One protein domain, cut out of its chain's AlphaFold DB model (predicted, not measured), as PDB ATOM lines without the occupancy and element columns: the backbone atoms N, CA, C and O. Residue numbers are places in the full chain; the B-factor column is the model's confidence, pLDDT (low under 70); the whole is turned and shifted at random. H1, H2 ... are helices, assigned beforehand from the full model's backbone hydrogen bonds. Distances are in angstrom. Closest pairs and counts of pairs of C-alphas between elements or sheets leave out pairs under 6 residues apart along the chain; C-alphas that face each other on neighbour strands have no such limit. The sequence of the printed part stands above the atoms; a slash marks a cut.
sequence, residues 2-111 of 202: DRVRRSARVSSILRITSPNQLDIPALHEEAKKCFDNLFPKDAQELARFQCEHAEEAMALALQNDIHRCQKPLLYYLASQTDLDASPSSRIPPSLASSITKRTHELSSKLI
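Overview. This is residues 2 to 111 of the 202 residues of an uncharacterized protein of Gymnopus androsaceus JB14 (UniProt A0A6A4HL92). Two helical hairpins, H1 with H2 and H4 with H5, follow one another, and the long helix H6 crosses the second hairpin on the side away from the first. H4 is at the core, and the little helix H3 lies out to one side, near H5. The printed part has 110 residues with six named helices, H1 to H6 in chain order, and no named strand; its class is all helix. It is compact, with a radius of gyration of the C-alphas of 13.8 A and spans of 43 by 31 by 21 A.

Along the chain. H1, residues 2 to 16, begins at C-alpha 2 (295.456, 233.272, 236.293) and is 21.9 A long. H2, residues 25 to 36, measures 16.6 A. H3 is residues 43 to 47, 6.1 A; H4 is residues 54 to 63, 14.1 A; H5 is residues 70 to 78, 11.9 A. H6, residues 93 to 111, measures 26.7 A and ends at C-alpha 111 (293.862, 207.513, 218.862).

Arrangement. H1 and H2 touch as a hairpin, opposite ways at a shallow tilt of 29 degrees; their closest C-alphas, Leu 14 and Ala 31, are 5.3 A apart. H1 and H4 are close but not clearly touching, with the C-alphas of Ser 11 and Ala 57 closest at 7.4 A. H3 touches no helix; its C-alpha of Leu 46 is 6.6 A from that of Pro 72 in H5, the closest pair. H4 and H5 touch as a hairpin, opposite ways at a shallow tilt of 34 degrees, only just short of steep; the C-alphas of Met 58 and Leu 73 are closest at 6.1 A. H6 touches H4 with residues 95 to 99 alone, closest at C-alphas of Ala 59 and Leu 95, 6.7 A. H6 touches H5 with residues 99 to 107 alone, about perpendicular at 75 degrees, closest at C-alphas of Ala 78 and Thr 103, 4.7 A. Every O i to N i+4 pair is within hydrogen-bond range in H2, H3, H4, H5 and H6, and 10 of 11 are in H1.

Size, cuts and confidence. The C-alphas farthest apart, of Leu 22 and Ile 111, are 43.4 A apart. The printed part has no cut. The link from H5 to H6, residues 79 to 92, is long. Residues 2 to 5 and 81 to 89 have pLDDT under 70.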
ATOM      1  N   ASP A   2     294.502 233.166 235.163       58.69
ATOM      2  CA  ASP A   2     295.456 233.272 236.293       58.69
ATOM      3  C   ASP A   2     296.598 232.242 236.303       58.69
ATOM      4  O   ASP A   2     297.745 232.611 236.561       58.69
ATOM      5  N   ARG A   3     296.337 230.964 235.988       63.88
ATOM      6  CA  ARG A   3     297.396 229.930 235.947       63.88
ATOM      7  C   ARG A   3     298.418 230.176 234.830       63.88
ATOM      8  O   ARG A   3     299.610 230.000 235.048       63.88
ATOM      9  N   VAL A   4     297.967 230.679 233.682       58.53
ATOM     10  CA  VAL A   4     298.809 230.993 232.515       58.53
ATOM     11  C   VAL A   4     299.811 232.112 232.824       58.53
ATOM     12  O   VAL A   4     301.016 231.945 232.645       58.53
ATOM     13  N   ARG A   5     299.345 233.232 233.396       61.59
ATOM     14  CA  ARG A   5     300.234 234.338 233.807       61.59
ATOM     15  C   ARG A   5     301.202 233.931 234.919       61.59
ATOM     16  O   ARG A   5     302.326 234.431 234.965       61.59
ATOM     17  N   ARG A   6     300.780 233.034 235.818       72.94
ATOM     18  CA  ARG A   6     301.659 232.447 236.841       72.94
ATOM     19  C   ARG A   6     302.716 231.533 236.216       72.94
ATOM     20  O   ARG A   6     303.867 231.628 236.625       72.94
ATOM     21  N   SER A   7     302.366 230.754 235.192       74.69
ATOM     22  CA  SER A   7     303.300 229.875 234.476       74.69
ATOM     23  C   SER A   7     304.485 230.631 233.883       74.69
ATOM     24  O   SER A   7     305.626 230.318 234.208       74.69
ATOM     25  N   ALA A   8     304.241 231.708 233.129       78.56
ATOM     26  CA  ALA A   8     305.324 232.503 232.545       78.56
ATOM     27  C   ALA A   8     306.294 233.064 233.605       78.56
ATOM     28  O   ALA A   8     307.509 233.022 233.425       78.56
ATOM     29  N   ARG A   9     305.768 233.541 234.744       84.62
ATOM     30  CA  ARG A   9     306.585 234.076 235.846       84.62
ATOM     31  C   ARG A   9     307.432 232.997 236.512       84.62
ATOM     32  O   ARG A   9     308.620 233.215 236.732       84.62
ATOM     33  N   VAL A  10     306.834 231.847 236.818       89.75
ATOM     34  CA  VAL A  10     307.549 230.729 237.448       89.75
ATOM     35  C   VAL A  10     308.623 230.182 236.504       89.75
ATOM     36  O   VAL A  10     309.749 229.975 236.940       89.75
ATOM     37  N   SER A  11     308.333 230.066 235.205       89.75
ATOM     38  CA  SER A  11     309.308 229.685 234.173       89.75
ATOM     39  C   SER A  11     310.510 230.633 234.112       89.75
ATOM     40  O   SER A  11     311.652 230.181 234.026       89.75
ATOM     41  N   SER A  12     310.296 231.951 234.199       89.94
ATOM     42  CA  SER A  12     311.396 232.925 234.263       89.94
ATOM     43  C   SER A  12     312.253 232.763 235.521       89.94
ATOM     44  O   SER A  12     313.480 232.799 235.422       89.94
ATOM     45  N   ILE A  13     311.626 232.557 236.686       92.94
ATOM     46  CA  ILE A  13     312.343 232.345 237.953       92.94
ATOM     47  C   ILE A  13     313.150 231.045 237.894       92.94
ATOM     48  O   ILE A  13     314.323 231.036 238.263       92.94
ATOM     49  N   LEU A  14     312.562 229.966 237.374       93.25
ATOM     50  CA  LEU A  14     313.229 228.674 237.235       93.25
ATOM     51  C   LEU A  14     314.507 228.789 236.388       93.25
ATOM     52  O   LEU A  14     315.552 228.278 236.779       93.25
ATOM     53  N   ARG A  15     314.460 229.536 235.276       91.62
ATOM     54  CA  ARG A  15     315.634 229.773 234.419       91.62
ATOM     55  C   ARG A  15     316.726 230.574 235.103       91.62
ATOM     56  O   ARG A  15     317.880 230.155 235.098       91.62
ATOM     57  N   ILE A  16     316.376 231.735 235.659       94.31
ATOM     58  CA  ILE A  16     317.379 232.681 236.167       94.31
ATOM     59  C   ILE A  16     318.099 232.140 237.407       94.31
ATOM     60  O   ILE A  16     319.263 232.455 237.626       94.31
ATOM     61  N   THR A  17     317.423 231.294 238.187       95.38
ATOM     62  CA  THR A  17     317.967 230.670 239.404       95.38
ATOM     63  C   THR A  17     318.753 229.390 239.139       95.38
ATOM     64  O   THR A  17     319.370 228.873 240.065       95.38
ATOM     65  N   SER A  18     318.735 228.886 237.899       91.75
ATOM     66  CA  SER A  18     319.408 227.641 237.526       91.75
ATOM     67  C   SER A  18     320.934 227.716 237.696       91.75
ATOM     68  O   SER A  18     321.503 228.815 237.632       91.75
ATOM     69  N   PRO A  19     321.618 226.559 237.817       90.38
ATOM     70  CA  PRO A  19     323.080 226.500 237.939       90.38
ATOM     71  C   PRO A  19     323.840 227.144 236.769       90.38
ATOM     72  O   PRO A  19     324.987 227.548 236.908       90.38
ATOM     73  N   ASN A  20     323.197 227.267 235.604       88.19
ATOM     74  CA  ASN A  20     323.793 227.847 234.398       88.19
ATOM     75  C   ASN A  20     323.626 229.379 234.309       88.19
ATOM     76  O   ASN A  20     323.944 229.965 233.273       88.19
ATOM     77  N   GLN A  21     323.046 230.020 235.329       91.75
ATOM     78  CA  GLN A  21     322.751 231.456 235.368       91.75
ATOM     79  C   GLN A  21     323.219 232.072 236.696       91.75
ATOM     80  O   GLN A  21     324.420 232.152 236.925       91.75
ATOM     81  N   LEU A  22     322.301 232.541 237.553       94.00
ATOM     82  CA  LEU A  22     322.663 233.161 238.834       94.00
ATOM     83  C   LEU A  22     323.018 232.143 239.920       94.00
ATOM     84  O   LEU A  22     323.520 232.568 240.954       94.00
ATOM     85  N   ASP A  23     322.719 230.856 239.702       94.19
ATOM     86  CA  ASP A  23     322.974 229.753 240.632       94.19
ATOM     87  C   ASP A  23     322.510 230.066 242.065       94.19
ATOM     88  O   ASP A  23     323.289 230.381 242.966       94.19
ATOM     89  N   ILE A  24     321.188 230.021 242.274       96.38
ATOM     90  CA  ILE A  24     320.563 230.270 243.581       96.38
ATOM     91  C   ILE A  24     319.804 229.002 244.001       96.38
ATOM     92  O   ILE A  24     318.577 228.957 243.859       96.38
ATOM     93  N   PRO A  25     320.486 227.967 244.536       95.12
ATOM     94  CA  PRO A  25     319.917 226.623 244.680       95.12
ATOM     95  C   PRO A  25     318.625 226.568 245.499       95.12
ATOM     96  O   PRO A  25     317.660 225.921 245.103       95.12
ATOM     97  N   ALA A  26     318.570 227.294 246.621       96.00
ATOM     98  CA  ALA A  26     317.392 227.304 247.489       96.00
ATOM     99  C   ALA A  26     316.148 227.868 246.780       96.00
ATOM    100  O   ALA A  26     315.052 227.327 246.917       96.00
ATOM    101  N   LEU A  27     316.319 228.940 245.999       95.19
ATOM    102  CA  LEU A  27     315.224 229.534 245.236       95.19
ATOM    103  C   LEU A  27     314.880 228.687 244.007       95.19
ATOM    104  O   LEU A  27     313.711 228.602 243.640       95.19
ATOM    105  N   HIS A  28     315.877 228.046 243.399       95.81
ATOM    106  CA  HIS A  28     315.690 227.156 242.262       95.81
ATOM    107  C   HIS A  28     314.828 225.940 242.620       95.81
ATOM    108  O   HIS A  28     313.853 225.649 241.930       95.81
ATOM    109  N   GLU A  29     315.108 225.285 243.748       95.25
ATOM    110  CA  GLU A  29     314.293 224.166 244.231       95.25
ATOM    111  C   GLU A  29     312.861 224.593 244.578       95.25
ATOM    112  O   GLU A  29     311.903 223.872 244.291       95.25
ATOM    113  N   GLU A  30     312.670 225.795 245.122       95.94
ATOM    114  CA  GLU A  30     311.324 226.311 245.374       95.94
ATOM    115  C   GLU A  30     310.586 226.661 244.072       95.94
ATOM    116  O   GLU A  30     309.391 226.389 243.933       95.94
ATOM    117  N   ALA A  31     311.302 227.182 243.071       95.06
ATOM    118  CA  ALA A  31     310.759 227.416 241.740       95.06
ATOM    119  C   ALA A  31     310.328 226.106 241.065       95.06
ATOM    120  O   ALA A  31     309.261 226.081 240.452       95.06
ATOM    121  N   LYS A  32     311.083 225.009 241.231       95.19
ATOM    122  CA  LYS A  32     310.713 223.670 240.731       95.19
ATOM    123  C   LYS A  32     309.402 223.177 241.341       95.19
ATOM    124  O   LYS A  32     308.509 222.758 240.607       95.19
ATOM    125  N   LYS A  33     309.235 223.289 242.664       93.94
ATOM    126  CA  LYS A  33     307.971 222.930 243.341       93.94
ATOM    127  C   LYS A  33     306.808 223.813 242.898       93.94
ATOM    128  O   LYS A  33     305.702 223.320 242.676       93.94
ATOM    129  N   CYS A  34     307.039 225.121 242.782       93.19
ATOM    130  CA  CYS A  34     306.029 226.049 242.282       93.19
ATOM    131  C   CYS A  34     305.610 225.683 240.858       93.19
ATOM    132  O   CYS A  34     304.420 225.711 240.561       93.19
ATOM    133  N   PHE A  35     306.573 225.317 240.009       93.75
ATOM    134  CA  PHE A  35     306.342 224.917 238.628       93.75
ATOM    135  C   PHE A  35     305.513 223.637 238.549       93.75
ATOM    136  O   PHE A  35     304.487 223.632 237.877       93.75
ATOM    137  N   ASP A  36     305.886 222.591 239.292       92.75
ATOM    138  CA  ASP A  36     305.143 221.324 239.330       92.75
ATOM    139  C   ASP A  36     303.666 221.518 239.719       92.75
ATOM    140  O   ASP A  36     302.761 220.950 239.109       92.75
ATOM    141  N   ASN A  37     303.395 222.394 240.688       91.44
ATOM    142  CA  ASN A  37     302.037 222.661 241.164       91.44
ATOM    143  C   ASN A  37     301.147 223.439 240.178       91.44
ATOM    144  O   ASN A  37     299.959 223.619 240.454       91.44
ATOM    145  N   LEU A  38     301.676 223.909 239.046       91.19
ATOM    146  CA  LEU A  38     300.868 224.573 238.018       91.19
ATOM    147  C   LEU A  38     300.052 223.588 237.176       91.19
ATOM    148  O   LEU A  38     299.046 223.993 236.582       91.19
ATOM    149  N   PHE A  39     300.483 222.327 237.119       91.69
ATOM    150  CA  PHE A  39     299.969 221.339 236.178       91.69
ATOM    151  C   PHE A  39     298.919 220.411 236.810       91.69
ATOM    152  O   PHE A  39     298.960 220.181 238.025       91.69
ATOM    153  N   PRO A  40     297.974 219.896 235.998       94.12
ATOM    154  CA  PRO A  40     296.944 218.961 236.439       94.12
ATOM    155  C   PRO A  40     297.501 217.735 237.151       94.12
ATOM    156  O   PRO A  40     298.567 217.229 236.793       94.12
ATOM    157  N   LYS A  41     296.754 217.253 238.146       92.50
ATOM    158  CA  LYS A  41     297.131 216.074 238.941       92.50
ATOM    159  C   LYS A  41     296.319 214.826 238.589       92.50
ATOM    160  O   LYS A  41     296.721 213.733 238.980       92.50
ATOM    161  N   ASP A  42     295.231 215.002 237.850       94.50
ATOM    162  CA  ASP A  42     294.296 213.957 237.450       94.50
ATOM    163  C   ASP A  42     293.714 214.220 236.048       94.50
ATOM    164  O   ASP A  42     293.957 215.260 235.419       94.50
ATOM    165  N   ALA A  43     292.959 213.238 235.553       95.12
ATOM    166  CA  ALA A  43     292.375 213.237 234.219       95.12
ATOM    167  C   ALA A  43     291.341 214.358 234.021       95.12
ATOM    168  O   ALA A  43     291.259 214.957 232.947       95.12
ATOM    169  N   GLN A  44     290.557 214.657 235.057       92.94
ATOM    170  CA  GLN A  44     289.446 215.600 235.010       92.94
ATOM    171  C   GLN A  44     289.947 217.051 234.999       92.94
ATOM    172  O   GLN A  44     289.410 217.898 234.276       92.94
ATOM    173  N   GLU A  45     290.986 217.361 235.776       93.88
ATOM    174  CA  GLU A  45     291.704 218.630 235.699       93.88
ATOM    175  C   GLU A  45     292.365 218.790 234.325       93.88
ATOM    176  O   GLU A  45     292.280 219.865 233.724       93.88
ATOM    177  N   LEU A  46     292.984 217.724 233.800       94.00
ATOM    178  CA  LEU A  46     293.665 217.745 232.504       94.00
ATOM    179  C   LEU A  46     292.699 217.955 231.333       94.00
ATOM    180  O   LEU A  46     293.014 218.714 230.418       94.00
ATOM    181  N   ALA A  47     291.502 217.369 231.382       93.38
ATOM    182  CA  ALA A  47     290.470 217.557 230.363       93.38
ATOM    183  C   ALA A  47     290.057 219.029 230.179       93.38
ATOM    184  O   ALA A  47     289.582 219.420 229.117       93.38
ATOM    185  N   ARG A  48     290.245 219.871 231.201       91.06
ATOM    186  CA  ARG A  48     289.903 221.305 231.165       91.06
ATOM    187  C   ARG A  48     291.138 222.201 231.132       91.06
ATOM    188  O   ARG A  48     291.031 223.427 231.194       91.06
ATOM    189  N   PHE A  49     292.320 221.597 231.082       90.00
ATOM    190  CA  PHE A  49     293.579 222.305 231.171       90.00
ATOM    191  C   PHE A  49     293.922 223.002 229.858       90.00
ATOM    192  O   PHE A  49     293.759 222.458 228.768       90.00
ATOM    193  N   GLN A  50     294.447 224.216 229.987       86.75
ATOM    194  CA  GLN A  50     294.984 224.998 228.884       86.75
ATOM    195  C   GLN A  50     296.367 225.506 229.269       86.75
ATOM    196  O   GLN A  50     296.560 226.054 230.361       86.75
ATOM    197  N   CYS A  51     297.321 225.339 228.360       84.38
ATOM    198  CA  CYS A  51     298.702 225.739 228.561       84.38
ATOM    199  C   CYS A  51     299.210 226.496 227.340       84.38
ATOM    200  O   CYS A  51     299.417 225.924 226.270       84.38
ATOM    201  N   GLU A  52     299.437 227.795 227.515       80.69
ATOM    202  CA  GLU A  52     300.219 228.566 226.555       80.69
ATOM    203  C   GLU A  52     301.688 228.144 226.666       80.69
ATOM    204  O   GLU A  52     302.215 227.988 227.770       80.69
ATOM    205  N   HIS A  53     302.351 227.974 225.521       82.69
ATOM    206  CA  HIS A  53     303.760 227.575 225.441       82.69
ATOM    207  C   HIS A  53     304.074 226.216 226.100       82.69
ATOM    208  O   HIS A  53     305.114 226.054 226.741       82.69
ATOM    209  N   ALA A  54     303.200 225.220 225.923       88.06
ATOM    210  CA  ALA A  54     303.379 223.878 226.487       88.06
ATOM    211  C   ALA A  54     304.717 223.213 226.100       88.06
ATOM    212  O   ALA A  54     305.317 222.539 226.934       88.06
ATOM    213  N   GLU A  55     305.237 223.453 224.891       88.06
ATOM    214  CA  GLU A  55     306.557 222.951 224.479       88.06
ATOM    215  C   GLU A  55     307.682 223.528 225.348       88.06
ATOM    216  O   GLU A  55     308.581 222.813 225.786       88.06
ATOM    217  N   GLU A  56     307.616 224.832 225.634       88.25
ATOM    218  CA  GLU A  56     308.598 225.537 226.457       88.25
ATOM    219  C   GLU A  56     308.538 225.038 227.908       88.25
ATOM    220  O   GLU A  56     309.574 224.832 228.544       88.25
ATOM    221  N   ALA A  57     307.328 224.796 228.419       90.81
ATOM    222  CA  ALA A  57     307.117 224.202 229.733       90.81
ATOM    223  C   ALA A  57     307.646 222.759 229.805       90.81
ATOM    224  O   ALA A  57     308.309 222.398 230.777       90.81
ATOM    225  N   MET A  58     307.419 221.950 228.768       92.38
ATOM    226  CA  MET A  58     307.938 220.583 228.686       92.38
ATOM    227  C   MET A  58     309.468 220.569 228.623       92.38
ATOM    228  O   MET A  58     310.115 219.785 229.317       92.38
ATOM    229  N   ALA A  59     310.063 221.486 227.858       91.06
ATOM    230  CA  ALA A  59     311.507 221.649 227.798       91.06
ATOM    231  C   ALA A  59     312.102 221.996 229.172       91.06
ATOM    232  O   ALA A  59     313.087 221.389 229.588       91.06
ATOM    233  N   LEU A  60     311.476 222.923 229.905       91.94
ATOM    234  CA  LEU A  60     311.874 223.264 231.271       91.94
ATOM    235  C   LEU A  60     311.750 222.078 232.231       91.94
ATOM    236  O   LEU A  60     312.650 221.864 233.042       91.94
ATOM    237  N   ALA A  61     310.667 221.306 232.134       93.56
ATOM    238  CA  ALA A  61     310.461 220.123 232.960       93.56
ATOM    239  C   ALA A  61     311.568 219.081 232.743       93.56
ATOM    240  O   ALA A  61     312.084 218.528 233.709       93.56
ATOM    241  N   LEU A  62     311.964 218.851 231.486       91.94
ATOM    242  CA  LEU A  62     313.041 217.925 231.131       91.94
ATOM    243  C   LEU A  62     314.417 218.435 231.574       91.94
ATOM    244  O   LEU A  62     315.202 217.671 232.113       91.94
ATOM    245  N   GLN A  63     314.709 219.724 231.387       91.31
ATOM    246  CA  GLN A  63     316.002 220.317 231.758       91.31
ATOM    247  C   GLN A  63     316.257 220.360 233.269       91.31
ATOM    248  O   GLN A  63     317.409 220.465 233.679       91.31
ATOM    249  N   ASN A  64     315.198 220.346 234.081       91.50
ATOM    250  CA  ASN A  64     315.276 220.478 235.538       91.50
ATOM    251  C   ASN A  64     314.804 219.208 236.272       91.50
ATOM    252  O   ASN A  64     314.519 219.276 237.470       91.50
ATOM    253  N   ASP A  65     314.672 218.083 235.557       92.06
ATOM    254  CA  ASP A  65     314.237 216.779 236.080       92.06
ATOM    255  C   ASP A  65     312.918 216.831 236.885       92.06
ATOM    256  O   ASP A  65     312.727 216.166 237.903       92.06
ATOM    257  N   ILE A  66     311.964 217.648 236.426       93.69
ATOM    258  CA  ILE A  66     310.639 217.787 237.043       93.69
ATOM    259  C   ILE A  66     309.700 216.768 236.394       93.69
ATOM    260  O   ILE A  66     309.002 217.072 235.432       93.69
ATOM    261  N   HIS A  67     309.706 215.529 236.884       92.00
ATOM    262  CA  HIS A  67     309.013 214.411 236.225       92.00
ATOM    263  C   HIS A  67     307.484 214.491 236.264       92.00
ATOM    264  O   HIS A  67     306.812 214.148 235.294       92.00
ATOM    265  N   ARG A  68     306.918 214.956 237.376       91.31
ATOM    266  CA  ARG A  68     305.480 214.846 237.651       91.31
ATOM    267  C   ARG A  68     304.604 215.672 236.698       91.31
ATOM    268  O   ARG A  68     303.511 215.230 236.352       91.31
ATOM    269  N   CYS A  69     305.093 216.806 236.199       92.12
ATOM    270  CA  CYS A  69     304.378 217.612 235.207       92.12
ATOM    271  C   CYS A  69     304.591 217.165 233.749       92.12
ATOM    272  O   CYS A  69     303.890 217.653 232.863       92.12
ATOM    273  N   GLN A  70     305.501 216.222 233.476       93.00
ATOM    274  CA  GLN A  70     305.789 215.768 232.108       93.00
ATOM    275  C   GLN A  70     304.599 215.045 231.475       93.00
ATOM    276  O   GLN A  70     304.288 215.293 230.317       93.00
ATOM    277  N   LYS A  71     303.902 214.194 232.236       94.38
ATOM    278  CA  LYS A  71     302.711 213.465 231.778       94.38
ATOM    279  C   LYS A  71     301.591 214.392 231.278       94.38
ATOM    280  O   LYS A  71     301.201 214.260 230.117       94.38
ATOM    281  N   PRO A  72     301.080 215.348 232.084       94.56
ATOM    282  CA  PRO A  72     300.028 216.245 231.616       94.56
ATOM    283  C   PRO A  72     300.491 217.165 230.479       94.56
ATOM    284  O   PRO A  72     299.695 217.484 229.599       94.56
ATOM    285  N   LEU A  73     301.770 217.561 230.452       93.44
ATOM    286  CA  LEU A  73     302.339 218.351 229.356       93.44
ATOM    287  C   LEU A  73     302.414 217.563 228.043       93.44
ATOM    288  O   LEU A  73     301.987 218.074 227.010       93.44
ATOM    289  N   LEU A  74     302.907 216.323 228.080       92.88
ATOM    290  CA  LEU A  74     302.976 215.445 226.910       92.88
ATOM    291  C   LEU A  74     301.591 215.139 226.357       92.88
ATOM    292  O   LEU A  74     301.404 215.221 225.149       92.88
ATOM    293  N   TYR A  75     300.617 214.845 227.219       94.19
ATOM    294  CA  TYR A  75     299.235 214.680 226.778       94.19
ATOM    295  C   TYR A  75     298.705 215.936 226.107       94.19
ATOM    296  O   TYR A  75     298.170 215.866 225.005       94.19
ATOM    297  N   TYR A  76     298.873 217.092 226.757       92.44
ATOM    298  CA  TYR A  76     298.379 218.348 226.216       92.44
ATOM    299  C   TYR A  76     298.951 218.600 224.820       92.44
ATOM    300  O   TYR A  76     298.181 218.922 223.921       92.44
ATOM    301  N   LEU A  77     300.257 218.383 224.633       91.00
ATOM    302  CA  LEU A  77     300.930 218.471 223.337       91.00
ATOM    303  C   LEU A  77     300.400 217.437 222.335       91.00
ATOM    304  O   LEU A  77     300.064 217.812 221.221       91.00
ATOM    305  N   ALA A  78     300.248 216.170 222.733       91.06
ATOM    306  CA  ALA A  78     299.780 215.084 221.856       91.06
ATOM    307  C   ALA A  78     298.330 215.263 221.404       91.06
ATOM    308  O   ALA A  78     297.930 214.753 220.358       91.06
ATOM    309  N   SER A  79     297.569 216.000 222.208       88.38
ATOM    310  CA  SER A  79     296.185 216.364 221.955       88.38
ATOM    311  C   SER A  79     296.046 217.637 221.105       88.38
ATOM    312  O   SER A  79     294.937 217.942 220.672       88.38
ATOM    313  N   GLN A  80     297.121 218.396 220.843       82.12
ATOM    314  CA  GLN A  80     297.066 219.523 219.904       82.12
ATOM    315  C   GLN A  80     297.138 219.017 218.463       82.12
ATOM    316  O   GLN A  80     297.957 218.170 218.126       82.12
ATOM    317  N   THR A  81     296.290 219.569 217.599       62.03
ATOM    318  CA  THR A  81     296.266 219.260 216.163       62.03
ATOM    319  C   THR A  81     297.398 219.904 215.370       62.03
ATOM    320  O   THR A  81     297.751 219.398 214.311       62.03
ATOM    321  N   ASP A  82     297.991 220.984 215.884       56.12
ATOM    322  CA  ASP A  82     299.061 221.730 215.217       56.12
ATOM    323  C   ASP A  82     300.439 221.310 215.746       56.12
ATOM    324  O   ASP A  82     301.125 222.075 216.423       56.12
ATOM    325  N   LEU A  83     300.854 220.079 215.449       51.69
ATOM    326  CA  LEU A  83     302.238 219.639 215.693       51.69
ATOM    327  C   LEU A  83     303.218 220.114 214.605       51.69
ATOM    328  O   LEU A  83     304.426 219.974 214.775       51.69
ATOM    329  N   ASP A  84     302.709 220.721 213.528       45.75
ATOM    330  CA  ASP A  84     303.507 221.306 212.441       45.75
ATOM    331  C   ASP A  84     303.890 222.779 212.689       45.75
ATOM    332  O   ASP A  84     304.539 223.417 211.852       45.75
ATOM    333  N   ALA A  85     303.509 223.351 213.838       52.94
ATOM    334  CA  ALA A  85     304.002 224.661 214.236       52.94
ATOM    335  C   ALA A  85     305.531 224.599 214.367       52.94
ATOM    336  O   ALA A  85     306.082 223.716 215.020       52.94
ATOM    337  N   SER A  86     306.233 225.534 213.718       54.44
ATOM    338  CA  SER A  86     307.695 225.587 213.791       54.44
ATOM    339  C   SER A  86     308.139 225.588 215.257       54.44
ATOM    340  O   SER A  86     307.608 226.394 216.030       54.44
ATOM    341  N   PRO A  87     309.103 224.729 215.643       59.47
ATOM    342  CA  PRO A  87     309.508 224.594 217.032       59.47
ATOM    343  C   PRO A  87     309.904 225.958 217.582       59.47
ATOM    344  O   PRO A  87     310.599 226.734 216.913       59.47
ATOM    345  N   SER A  88     309.457 226.257 218.802       63.72
ATOM    346  CA  SER A  88     309.818 227.508 219.463       63.72
ATOM    347  C   SER A  88     311.335 227.704 219.421       63.72
ATOM    348  O   SER A  88     312.096 226.859 219.896       63.72
ATOM    349  N   SER A  89     311.792 228.856 218.915       63.22
ATOM    350  CA  SER A  89     313.220 229.217 218.840       63.22
ATOM    351  C   SER A  89     313.923 229.252 220.206       63.22
ATOM    352  O   SER A  89     315.140 229.408 220.282       63.22
ATOM    353  N   ARG A  90     313.158 229.110 221.293       70.81
ATOM    354  CA  ARG A  90     313.619 229.073 222.684       70.81
ATOM    355  C   ARG A  90     314.005 227.676 223.169       70.81
ATOM    356  O   ARG A  90     314.509 227.561 224.285       70.81
ATOM    357  N   ILE A  91     313.754 226.628 222.382       81.75
ATOM    358  CA  ILE A  91     314.013 225.235 222.763       81.75
ATOM    359  C   ILE A  91     315.200 224.698 221.952       81.75
ATOM    360  O   ILE A  91     315.238 224.879 220.733       81.75
ATOM    361  N   PRO A  92     316.175 224.016 222.585       84.81
ATOM    362  CA  PRO A  92     317.247 223.345 221.857       84.81
ATOM    363  C   PRO A  92     316.689 222.354 220.817       84.81
ATOM    364  O   PRO A  92     315.802 221.571 221.164       84.81
ATOM    365  N   PRO A  93     317.229 222.298 219.582       84.62
ATOM    366  CA  PRO A  93     316.693 221.434 218.524       84.62
ATOM    367  C   PRO A  93     316.612 219.946 218.895       84.62
ATOM    368  O   PRO A  93     315.665 219.264 218.514       84.62
ATOM    369  N   SER A  94     317.578 219.443 219.670       86.88
ATOM    370  CA  SER A  94     317.589 218.057 220.158       86.88
ATOM    371  C   SER A  94     316.461 217.757 221.148       86.88
ATOM    372  O   SER A  94     315.957 216.638 221.200       86.88
ATOM    373  N   LEU A  95     316.061 218.752 221.940       86.69
ATOM    374  CA  LEU A  95     314.978 218.618 222.904       86.69
ATOM    375  C   LEU A  95     313.624 218.741 222.209       86.69
ATOM    376  O   LEU A  95     312.731 217.949 222.488       86.69
ATOM    377  N   ALA A  96     313.509 219.674 221.260       86.81
ATOM    378  CA  ALA A  96     312.330 219.810 220.414       86.81
ATOM    379  C   ALA A  96     312.029 218.495 219.677       86.81
ATOM    380  O   ALA A  96     310.930 217.969 219.806       86.81
ATOM    381  N   SER A  97     313.024 217.891 219.013       86.69
ATOM    382  CA  SER A  97     312.829 216.615 218.311       86.69
ATOM    383  C   SER A  97     312.446 215.462 219.246       86.69
ATOM    384  O   SER A  97     311.599 214.640 218.898       86.69
ATOM    385  N   SER A  98     313.020 215.413 220.454       88.62
ATOM    386  CA  SER A  98     312.647 214.429 221.476       88.62
ATOM    387  C   SER A  98     311.193 214.593 221.932       88.62
ATOM    388  O   SER A  98     310.466 213.601 222.021       88.62
ATOM    389  N   ILE A  99     310.753 215.833 222.170       89.62
ATOM    390  CA  ILE A  99     309.370 216.155 222.540       89.62
ATOM    391  C   ILE A  99     308.422 215.767 221.405       89.62
ATOM    392  O   ILE A  99     307.470 215.032 221.658       89.62
ATOM    393  N   THR A 100     308.697 216.176 220.162       88.69
ATOM    394  CA  THR A 100     307.871 215.839 218.992       88.69
ATOM    395  C   THR A 100     307.718 214.329 218.833       88.69
ATOM    396  O   THR A 100     306.601 213.843 218.671       88.69
ATOM    397  N   LYS A 101     308.814 213.568 218.958       88.94
ATOM    398  CA  LYS A 101     308.776 212.103 218.869       88.94
ATOM    399  C   LYS A 101     307.846 211.492 219.924       88.94
ATOM    400  O   LYS A 101     306.936 210.749 219.570       88.94
ATOM    401  N   ARG A 102     308.040 211.839 221.202       90.62
ATOM    402  CA  ARG A 102     307.203 211.336 222.311       90.62
ATOM    403  C   ARG A 102     305.737 211.728 222.144       90.62
ATOM    404  O   ARG A 102     304.841 210.953 222.459       90.62
ATOM    405  N   THR A 103     305.507 212.933 221.638       90.94
ATOM    406  CA  THR A 103     304.175 213.481 221.392       90.94
ATOM    407  C   THR A 103     303.446 212.693 220.303       90.94
ATOM    408  O   THR A 103     302.301 212.301 220.503       90.94
ATOM    409  N   HIS A 104     304.121 212.387 219.194       89.06
ATOM    410  CA  HIS A 104     303.563 211.575 218.113       89.06
ATOM    411  C   HIS A 104     303.284 210.131 218.560       89.06
ATOM    412  O   HIS A 104     302.217 209.589 218.277       89.06
ATOM    413  N   GLU A 105     304.217 209.507 219.286       91.12
ATOM    414  CA  GLU A 105     304.038 208.156 219.842       91.12
ATOM    415  C   GLU A 105     302.829 208.088 220.786       91.12
ATOM    416  O   GLU A 105     302.009 207.174 220.677       91.12
ATOM    417  N   LEU A 106     302.684 209.071 221.680       92.94
ATOM    418  CA  LEU A 106     301.539 209.154 222.583       92.94
ATOM    419  C   LEU A 106     300.232 209.409 221.825       92.94
ATOM    420  O   LEU A 106     299.231 208.755 222.109       92.94
ATOM    421  N   SER A 107     300.238 210.320 220.848       91.81
ATOM    422  CA  SER A 107     299.061 210.646 220.035       91.81
ATOM    423  C   SER A 107     298.519 209.412 219.307       91.81
ATOM    424  O   SER A 107     297.326 209.126 219.397       91.81
ATOM    425  N   SER A 108     299.400 208.610 218.695       91.62
ATOM    426  CA  SER A 108     299.017 207.340 218.058       91.62
ATOM    427  C   SER A 108     298.317 206.400 219.041       91.62
ATOM    428  O   SER A 108     297.220 205.930 218.759       91.62
ATOM    429  N   LYS A 109     298.899 206.179 220.229       93.56
ATOM    430  CA  LYS A 109     298.318 205.288 221.250       93.56
ATOM    431  C   LYS A 109     296.962 205.784 221.766       93.56
ATOM    432  O   LYS A 109     296.062 204.978 221.991       93.56
ATOM    433  N   LEU A 110     296.803 207.101 221.932       93.69
ATOM    434  CA  LEU A 110     295.531 207.712 222.327       93.69
ATOM    435  C   LEU A 110     294.454 207.485 221.261       93.69
ATOM    436  O   LEU A 110     293.348 207.065 221.601       93.69
ATOM    437  N   ILE A 111     294.781 207.723 219.988       91.94
ATOM    438  CA  ILE A 111     293.862 207.513 218.862       91.94
ATOM    439  C   ILE A 111     293.472 206.036 218.764       91.94
ATOM    440  O   ILE A 111     292.280 205.730 218.688       91.94
TER     441      ILE A 111